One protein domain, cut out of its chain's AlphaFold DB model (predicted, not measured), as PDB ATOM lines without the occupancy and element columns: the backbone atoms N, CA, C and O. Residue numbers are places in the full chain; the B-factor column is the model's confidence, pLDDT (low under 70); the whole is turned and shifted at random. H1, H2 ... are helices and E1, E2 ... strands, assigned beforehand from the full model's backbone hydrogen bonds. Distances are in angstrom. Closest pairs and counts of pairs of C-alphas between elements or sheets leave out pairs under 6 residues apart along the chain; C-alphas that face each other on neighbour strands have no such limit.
ATOM      1  N   ASP A  12     126.862 135.872 185.013       88.69
ATOM      2  CA  ASP A  12     125.803 135.659 186.013       88.69
ATOM      3  C   ASP A  12     126.307 135.260 187.412       88.69
ATOM      4  O   ASP A  12     125.904 135.843 188.420       88.69
ATOM      5  N   ALA A  13     127.213 134.280 187.494       90.56
ATOM      6  CA  ALA A  13     127.714 133.792 188.779       90.56
ATOM      7  C   ALA A  13     128.474 134.879 189.557       90.56
ATOM      8  O   ALA A  13     128.319 134.992 190.772       90.56
ATOM      9  N   VAL A  14     129.269 135.688 188.854       92.94
ATOM     10  CA  VAL A  14     130.079 136.756 189.447       92.94
ATOM     11  C   VAL A  14     129.211 137.981 189.755       92.94
ATOM     12  O   VAL A  14     129.311 138.537 190.849       92.94
ATOM     13  N   ASP A  15     128.289 138.337 188.856       92.25
ATOM     14  CA  ASP A  15     127.317 139.419 189.061       92.25
ATOM     15  C   ASP A  15     126.497 139.194 190.340       92.25
ATOM     16  O   ASP A  15     126.345 140.097 191.164       92.25
ATOM     17  N   LYS A  16     126.033 137.959 190.575       93.19
ATOM     18  CA  LYS A  16     125.288 137.592 191.791       93.19
ATOM     19  C   LYS A  16     126.084 137.813 193.078       93.19
ATOM     20  O   LYS A  16     125.481 138.192 194.082       93.19
ATOM     21  N   LEU A  17     127.399 137.583 193.075       95.50
ATOM     22  CA  LEU A  17     128.246 137.819 194.252       95.50
ATOM     23  C   LEU A  17     128.340 139.311 194.578       95.50
ATOM     24  O   LEU A  17     128.254 139.693 195.746       95.50
ATOM     25  N   VAL A  18     128.466 140.147 193.551       94.69
ATOM     26  CA  VAL A  18     128.515 141.604 193.701       94.69
ATOM     27  C   VAL A  18     127.159 142.164 194.144       94.69
ATOM     28  O   VAL A  18     127.098 142.936 195.099       94.69
ATOM     29  N   ILE A  19     126.056 141.709 193.541       93.19
ATOM     30  CA  ILE A  19     124.686 142.119 193.905       93.19
ATOM     31  C   ILE A  19     124.365 141.770 195.365       93.19
ATOM     32  O   ILE A  19     123.776 142.572 196.090       93.19
ATOM     33  N   ARG A  20     124.772 140.582 195.824       95.38
ATOM     34  CA  ARG A  20     124.552 140.131 197.210       95.38
ATOM     35  C   ARG A  20     125.497 140.788 198.221       95.38
ATOM     36  O   ARG A  20     125.303 140.618 199.422       95.38
ATOM     37  N   GLY A  21     126.499 141.540 197.763       93.75
ATOM     38  CA  GLY A  21     127.515 142.149 198.621       93.75
ATOM     39  C   GLY A  21     128.540 141.155 199.174       93.75
ATOM     40  O   GLY A  21     129.221 141.468 200.143       93.75
ATOM     41  N   ASN A  22     128.663 139.964 198.575       96.19
ATOM     42  CA  ASN A  22     129.741 139.017 198.879       96.19
ATOM     43  C   ASN A  22     131.089 139.486 198.303       96.19
ATOM     44  O   ASN A  22     132.143 139.083 198.791       96.19
ATOM     45  N   CYS A  23     131.053 140.331 197.271       95.44
ATOM     46  CA  CYS A  23     132.206 141.015 196.698       95.44
ATOM     47  C   CYS A  23     131.863 142.492 196.471       95.44
ATOM     48  O   CYS A  23     130.716 142.826 196.185       95.44
ATOM     49  N   HIS A  24     132.857 143.377 196.569       96.06
ATOM     50  CA  HIS A  24     132.661 144.806 196.295       96.06
ATOM     51  C   HIS A  24     132.621 145.103 194.793       96.06
ATOM     52  O   HIS A  24     131.804 145.899 194.336       96.06
ATOM     53  N   LEU A  25     133.506 144.443 194.042       96.88
ATOM     54  CA  LEU A  25     133.718 144.651 192.617       96.88
ATOM     55  C   LEU A  25     133.817 143.312 191.889       96.88
ATOM     56  O   LEU A  25     134.283 142.324 192.462       96.88
ATOM     57  N   ALA A  26     133.460 143.318 190.611       96.62
ATOM     58  CA  ALA A  26     133.773 142.252 189.670       96.62
ATOM     59  C   ALA A  26     134.511 142.798 188.451       96.62
ATOM     60  O   ALA A  26     134.375 143.968 188.097       96.62
ATOM     61  N   VAL A  27     135.309 141.941 187.814       96.38
ATOM     62  CA  VAL A  27     136.058 142.269 186.599       96.38
ATOM     63  C   VAL A  27     135.662 141.292 185.504       96.38
ATOM     64  O   VAL A  27     135.829 140.082 185.646       96.38
ATOM     65  N   HIS A  28     135.180 141.833 184.393       95.19
ATOM     66  CA  HIS A  28     134.729 141.074 183.236       95.19
ATOM     67  C   HIS A  28     135.546 141.456 182.006       95.19
ATOM     68  O   HIS A  28     136.012 142.590 181.871       95.19
ATOM     69  N   SER A  29     135.666 140.539 181.047       94.62
ATOM     70  CA  SER A  29     135.948 140.965 179.675       94.62
ATOM     71  C   SER A  29     134.764 141.804 179.199       94.62
ATOM     72  O   SER A  29     133.636 141.324 179.202       94.62
ATOM     73  N   ALA A  30     134.998 143.051 178.785       94.06
ATOM     74  CA  ALA A  30     133.905 143.994 178.518       94.06
ATOM     75  C   ALA A  30     132.963 143.525 177.392       94.06
ATOM     76  O   ALA A  30     131.782 143.837 177.399       94.06
ATOM     77  N   LYS A  31     133.480 142.736 176.443       91.38
ATOM     78  CA  LYS A  31     132.702 142.121 175.356       91.38
ATOM     79  C   LYS A  31     131.772 140.977 175.784       91.38
ATOM     80  O   LYS A  31     131.014 140.498 174.957       91.38
ATOM     81  N   ASP A  32     131.924 140.476 177.007       92.00
ATOM     82  CA  ASP A  32     131.119 139.366 177.519       92.00
ATOM     83  C   ASP A  32     129.993 139.878 178.433       92.00
ATOM     84  O   ASP A  32     129.182 139.080 178.900       92.00
ATOM     85  N   LEU A  33     129.932 141.195 178.688       91.06
ATOM     86  CA  LEU A  33     128.815 141.803 179.401       91.06
ATOM     87  C   LEU A  33     127.523 141.665 178.581       91.06
ATOM     88  O   LEU A  33     127.561 141.830 177.359       91.06
ATOM     89  N   PRO A  34     126.383 141.385 179.235       88.50
ATOM     90  CA  PRO A  34     125.092 141.497 178.579       88.50
ATOM     91  C   PRO A  34     124.779 142.959 178.249       88.50
ATOM     92  O   PRO A  34     125.340 143.875 178.849       88.50
ATOM     93  N   ASP A  35     123.874 143.154 177.296       84.12
ATOM     94  CA  ASP A  35     123.352 144.466 176.920       84.12
ATOM     95  C   ASP A  35     121.826 144.482 177.157       84.12
ATOM     96  O   ASP A  35     121.106 143.774 176.444       84.12
ATOM     97  N   PRO A  36     121.324 145.193 178.190       87.88
ATOM     98  CA  PRO A  36     122.082 146.003 179.151       87.88
ATOM     99  C   PRO A  36     122.865 145.167 180.192       87.88
ATOM    100  O   PRO A  36     122.496 144.018 180.467       87.88
ATOM    101  N   PRO A  37     123.905 145.735 180.843       88.94
ATOM    102  CA  PRO A  37     124.629 145.050 181.914       88.94
ATOM    103  C   PRO A  37     123.760 144.757 183.140       88.94
ATOM    104  O   PRO A  37     122.979 145.594 183.585       88.94
ATOM    105  N   ALA A  38     123.956 143.580 183.738       89.19
ATOM    106  CA  ALA A  38     123.221 143.155 184.931       89.19
ATOM    107  C   ALA A  38     123.666 143.882 186.214       89.19
ATOM    108  O   ALA A  38     122.901 143.981 187.173       89.19
ATOM    109  N   THR A  39     124.906 144.375 186.242       90.94
ATOM    110  CA  THR A  39     125.485 145.151 187.341       90.94
ATOM    111  C   THR A  39     126.042 146.477 186.811       90.94
ATOM    112  O   THR A  39     126.602 146.502 185.711       90.94
ATOM    113  N   PRO A  40     125.904 147.594 187.555       93.56
ATOM    114  CA  PRO A  40     126.448 148.879 187.134       93.56
ATOM    115  C   PRO A  40     127.948 148.811 186.838       93.56
ATOM    116  O   PRO A  40     128.749 148.429 187.697       93.56
ATOM    117  N   VAL A  41     128.331 149.230 185.632       95.06
ATOM    118  CA  VAL A  41     129.734 149.393 185.243       95.06
ATOM    119  C   VAL A  41     130.272 150.679 185.867       95.06
ATOM    120  O   VAL A  41     129.737 151.764 185.643       95.06
ATOM    121  N   VAL A  42     131.337 150.560 186.656       95.81
ATOM    122  CA  VAL A  42     131.985 151.684 187.355       95.81
ATOM    123  C   VAL A  42     133.280 152.138 186.686       95.81
ATOM    124  O   VAL A  42     133.707 153.267 186.903       95.81
ATOM    125  N   ALA A  43     133.902 151.293 185.858       95.69
ATOM    126  CA  ALA A  43     135.047 151.671 185.032       95.69
ATOM    127  C   ALA A  43     135.241 150.715 183.849       95.69
ATOM    128  O   ALA A  43     134.947 149.521 183.943       95.69
ATOM    129  N   ILE A  44     135.818 151.220 182.755       95.62
ATOM    130  CA  ILE A  44     136.297 150.400 181.634       95.62
ATOM    131  C   ILE A  44     137.768 150.697 181.380       95.62
ATOM    132  O   ILE A  44     138.142 151.827 181.063       95.62
ATOM    133  N   THR A  45     138.607 149.669 181.457       94.94
ATOM    134  CA  THR A  45     140.051 149.830 181.277       94.94
ATOM    135  C   THR A  45     140.404 150.203 179.844       94.94
ATOM    136  O   THR A  45     139.685 149.869 178.893       94.94
ATOM    137  N   LYS A  46     141.601 150.778 179.665       92.88
ATOM    138  CA  LYS A  46     142.226 150.839 178.340       92.88
ATOM    139  C   LYS A  46     142.238 149.438 177.717       92.88
ATOM    140  O   LYS A  46     142.462 148.434 178.400       92.88
ATOM    141  N   GLY A  47     141.951 149.376 176.422       90.94
ATOM    142  CA  GLY A  47     141.946 148.127 175.670       90.94
ATOM    143  C   GLY A  47     143.346 147.701 175.243       90.94
ATOM    144  O   GLY A  47     144.209 148.541 174.991       90.94
ATOM    145  N   LEU A  48     143.544 146.392 175.117       95.50
ATOM    146  CA  LEU A  48     144.594 145.822 174.271       95.50
ATOM    147  C   LEU A  48     144.092 145.672 172.829       95.50
ATOM    148  O   LEU A  48     142.914 145.890 172.558       95.50
ATOM    149  N   LEU A 144     138.623 145.524 179.750       96.50
ATOM    150  CA  LEU A 144     137.996 144.958 180.941       96.50
ATOM    151  C   LEU A 144     136.965 145.945 181.479       96.50
ATOM    152  O   LEU A 144     137.222 147.149 181.490       96.50
ATOM    153  N   ALA A 145     135.817 145.435 181.905       95.94
ATOM    154  CA  ALA A 145     134.792 146.206 182.590       95.94
ATOM    155  C   ALA A 145     134.804 145.844 184.075       95.94
ATOM    156  O   ALA A 145     134.854 144.663 184.424       95.94
ATOM    157  N   ILE A 146     134.777 146.863 184.926       96.62
ATOM    158  CA  ILE A 146     134.681 146.719 186.374       96.62
ATOM    159  C   ILE A 146     133.254 147.077 186.773       96.62
ATOM    160  O   ILE A 146     132.788 148.163 186.424       96.62
ATOM    161  N   THR A 147     132.571 146.187 187.488       95.81
ATOM    162  CA  THR A 147     131.201 146.408 187.969       95.81
ATOM    163  C   THR A 147     131.134 146.412 189.490       95.81
ATOM    164  O   THR A 147     131.994 145.834 190.157       95.81
ATOM    165  N   ALA A 148     130.129 147.094 190.040       96.06
ATOM    166  CA  ALA A 148     129.907 147.213 191.478       96.06
ATOM    167  C   ALA A 148     128.416 147.091 191.810       96.06
ATOM    168  O   ALA A 148     127.560 147.493 191.025       96.06
ATOM    169  N   GLY A 149     128.101 146.557 192.990       93.94
ATOM    170  CA  GLY A 149     126.720 146.371 193.455       93.94
ATOM    171  C   GLY A 149     126.265 147.453 194.431       93.94
ATOM    172  O   GLY A 149     125.069 147.640 194.639       93.94
ATOM    173  N   LYS A 150     127.222 148.158 195.042       94.31
ATOM    174  CA  LYS A 150     127.033 149.213 196.045       94.31
ATOM    175  C   LYS A 150     128.113 150.278 195.872       94.31
ATOM    176  O   LYS A 150     129.098 150.033 195.183       94.31
ATOM    177  N   ASP A 151     127.914 151.442 196.489       95.44
ATOM    178  CA  ASP A 151     128.892 152.542 196.533       95.44
ATOM    179  C   ASP A 151     129.372 152.999 195.142       95.44
ATOM    180  O   ASP A 151     130.526 153.368 194.944       95.44
ATOM    181  N   ILE A 152     128.463 152.967 194.159       94.50
ATOM    182  CA  ILE A 152     128.751 153.152 192.727       94.50
ATOM    183  C   ILE A 152     129.550 154.432 192.458       94.50
ATOM    184  O   ILE A 152     130.577 154.385 191.786       94.50
ATOM    185  N   GLU A 153     129.121 155.567 193.009       95.12
ATOM    186  CA  GLU A 153     129.786 156.858 192.786       95.12
ATOM    187  C   GLU A 153     131.153 156.949 193.479       95.12
ATOM    188  O   GLU A 153     132.090 157.545 192.941       95.12
ATOM    189  N   ALA A 154     131.313 156.287 194.631       96.50
ATOM    190  CA  ALA A 154     132.610 156.184 195.291       96.50
ATOM    191  C   ALA A 154     133.578 155.340 194.449       96.50
ATOM    192  O   ALA A 154     134.717 155.751 194.226       96.50
ATOM    193  N   TRP A 155     133.113 154.212 193.898       96.38
ATOM    194  CA  TRP A 155     133.924 153.373 193.014       96.38
ATOM    195  C   TRP A 155     134.264 154.049 191.692       96.38
ATOM    196  O   TRP A 155     135.413 153.959 191.267       96.38
ATOM    197  N   LYS A 156     133.326 154.769 191.067       95.12
ATOM    198  CA  LYS A 156     133.613 155.579 189.872       95.12
ATOM    199  C   LYS A 156     134.698 156.617 190.148       95.12
ATOM    200  O   LYS A 156     135.635 156.744 189.365       95.12
ATOM    201  N   THR A 157     134.600 157.315 191.280       96.31
ATOM    202  CA  THR A 157     135.602 158.309 191.694       96.31
ATOM    203  C   THR A 157     136.964 157.658 191.921       96.31
ATOM    204  O   THR A 157     137.975 158.127 191.401       96.31
ATOM    205  N   PHE A 158     136.998 156.544 192.654       97.06
ATOM    206  CA  PHE A 158     138.230 155.822 192.965       97.06
ATOM    207  C   PHE A 158     138.902 155.231 191.715       97.06
ATOM    208  O   PHE A 158     140.123 155.282 191.576       97.06
ATOM    209  N   LEU A 159     138.111 154.687 190.786       96.38
ATOM    210  CA  LEU A 159     138.590 154.023 189.572       96.38
ATOM    211  C   LEU A 159     138.741 154.973 188.377       96.38
ATOM    212  O   LEU A 159     139.088 154.514 187.286       96.38
ATOM    213  N   LEU A 160     138.546 156.281 188.569       93.88
ATOM    214  CA  LEU A 160     138.707 157.291 187.525       93.88
ATOM    215  C   LEU A 160     140.040 157.164 186.755       93.88
ATOM    216  O   LEU A 160     139.993 157.221 185.527       93.88
ATOM    217  N   PRO A 161     141.205 156.898 187.390       94.44
ATOM    218  CA  PRO A 161     142.467 156.734 186.659       94.44
ATOM    219  C   PRO A 161     142.503 155.525 185.712       94.44
ATOM    220  O   PRO A 161     143.313 155.486 184.785       94.44
ATOM    221  N   LEU A 162     141.660 154.516 185.952       91.62
ATOM    222  CA  LEU A 162     141.552 153.318 185.116       91.62
ATOM    223  C   LEU A 162     140.469 153.458 184.044       91.62
ATOM    224  O   LEU A 162     140.506 152.717 183.057       91.62
ATOM    225  N   ASN A 163     139.510 154.368 184.233       91.19
ATOM    226  CA  ASN A 163     138.385 154.517 183.330       91.19
ATOM    227  C   ASN A 163     138.800 155.234 182.039       91.19
ATOM    228  O   ASN A 163     139.323 156.343 182.040       91.19
ATOM    229  N   THR A 164     138.535 154.580 180.914       86.81
ATOM    230  CA  THR A 164     138.786 155.090 179.560       86.81
ATOM    231  C   THR A 164     137.548 154.976 178.673       86.81
ATOM    232  O   THR A 164     137.650 155.002 177.440       86.81
ATOM    233  N   ALA A 165     136.376 154.773 179.280       73.25
ATOM    234  CA  ALA A 165     135.116 154.819 178.562       73.25
ATOM    235  C   ALA A 165     134.920 156.221 177.963       73.25
ATOM    236  O   ALA A 165     135.115 157.227 178.639       73.25
ATOM    237  N   THR A 166     134.562 156.288 176.683       63.19
ATOM    238  CA  THR A 166     133.983 157.503 176.099       63.19
ATOM    239  C   THR A 166     132.473 157.508 176.330       63.19
ATOM    240  O   THR A 166     131.875 156.443 176.483       63.19
ATOM    241  N   THR A 167     131.831 158.679 176.279       55.62
ATOM    242  CA  THR A 167     130.374 158.834 176.472       55.62
ATOM    243  C   THR A 167     129.553 157.855 175.620       55.62
ATOM    244  O   THR A 167     128.585 157.277 176.093       55.62
ATOM    245  N   SER A 168     129.988 157.575 174.386       54.31
ATOM    246  CA  SER A 168     129.338 156.618 173.474       54.31
ATOM    247  C   SER A 168     129.378 155.166 173.972       54.31
ATOM    248  O   SER A 168     128.495 154.374 173.662       54.31
ATOM    249  N   GLN A 169     130.426 154.792 174.709       59.75
ATOM    250  CA  GLN A 169     130.617 153.446 175.257       59.75
ATOM    251  C   GLN A 169     129.940 153.281 176.612       59.75
ATOM    252  O   GLN A 169     129.522 152.176 176.940       59.75
ATOM    253  N   GLU A 170     129.803 154.369 177.371       58.69
ATOM    254  CA  GLU A 170     128.945 154.396 178.555       58.69
ATOM    255  C   GLU A 170     127.493 154.136 178.157       58.69
ATOM    256  O   GLU A 170     126.827 153.347 178.816       58.69
ATOM    257  N   THR A 171     127.020 154.694 177.035       56.38
ATOM    258  CA  THR A 171     125.663 154.433 176.522       56.38
ATOM    259  C   THR A 171     125.434 152.959 176.177       56.38
ATOM    260  O   THR A 171     124.390 152.423 176.520       56.38
ATOM    261  N   LEU A 172     126.418 152.283 175.569       56.50
ATOM    262  CA  LEU A 172     126.345 150.847 175.234       56.50
ATOM    263  C   LEU A 172     126.345 149.921 176.463       56.50
ATOM    264  O   LEU A 172     126.172 148.717 176.322       56.50
ATOM    265  N   LEU A 173     126.635 150.455 177.650       60.78
ATOM    266  CA  LEU A 173     126.820 149.686 178.881       60.78
ATOM    267  C   LEU A 173     126.017 150.268 180.055       60.78
ATOM    268  O   LEU A 173     126.230 149.895 181.209       60.78
TER     269      LEU A 173
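This is residues 12 to 48 and 144 to 173 of the 178 residues of the protein "Hydroxymethylbilane synthase" of Chlamydia psittaci 06-1683 (UniProt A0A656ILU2). A small sheet of three short strands, E1, E3 and E2 in that order, is sandwiched between two short helices, H1 over one face by E1 and H2 over the other by E2 and E3. A third small helix, H3, only grazes the sheet near E2. The printed part has 67 residues, with three named helices and three named strands in the order H1 E1 E2 E3 H2 H3 along the chain; the sheet is antiparallel, and the class is mixed, helices and strands, with helices holding 20 and strands 14 of the 34 residues in named elements. The whole is compact, with a radius of gyration of the C-alphas of 11.0 A and spans of 29 by 24 by 21 A.

Strand E1, residues 25 to 29, is 13.6 A long. E3, residues 144 to 148, is 13.5 A long, and E2, residues 41 to 44, is 7.6 A. H1, residues 12 to 19, is 10.3 A long and begins at C-alpha 12 (125.803, 135.659, 186.013). H2, residues 152 to 158, is 9.9 A; H3, residues 167 to 171, is 6.4 A and ends at C-alpha 171 (125.663, 154.433, 176.522).

E3, the inner strand, is antiparallel to E1 at 153 degrees, with N 28 and O 145 at 2.8 A. It is antiparallel to E2 at 159 degrees, with N 42 and O 146 at 2.8 A. H1 and H2 are on opposite faces, three layers with the sheet between helices. H1 has a height of 8.6 A over the sheet; the closest C-alphas of H1 and E1 are Val 18 and Leu 25, 6.1 A. H2 has a height of 8.5 A; its closest C-alpha pair with E2 is Lys 156 and Val 42, 4.9 A. H3 and E2 are near each other, with 5 pairs of C-alphas within 10 A. Every O i to N i+4 pair is within hydrogen-bond range in H2 and H3, and 3 of 4 in H1.

Residues 49 to 143 are not printed; C-alphas 48 and 144 are 9.4 A apart across the cut. The link E1 to E2 is long, with 11 residues. Residues 166 to 173 have pLDDT under 70.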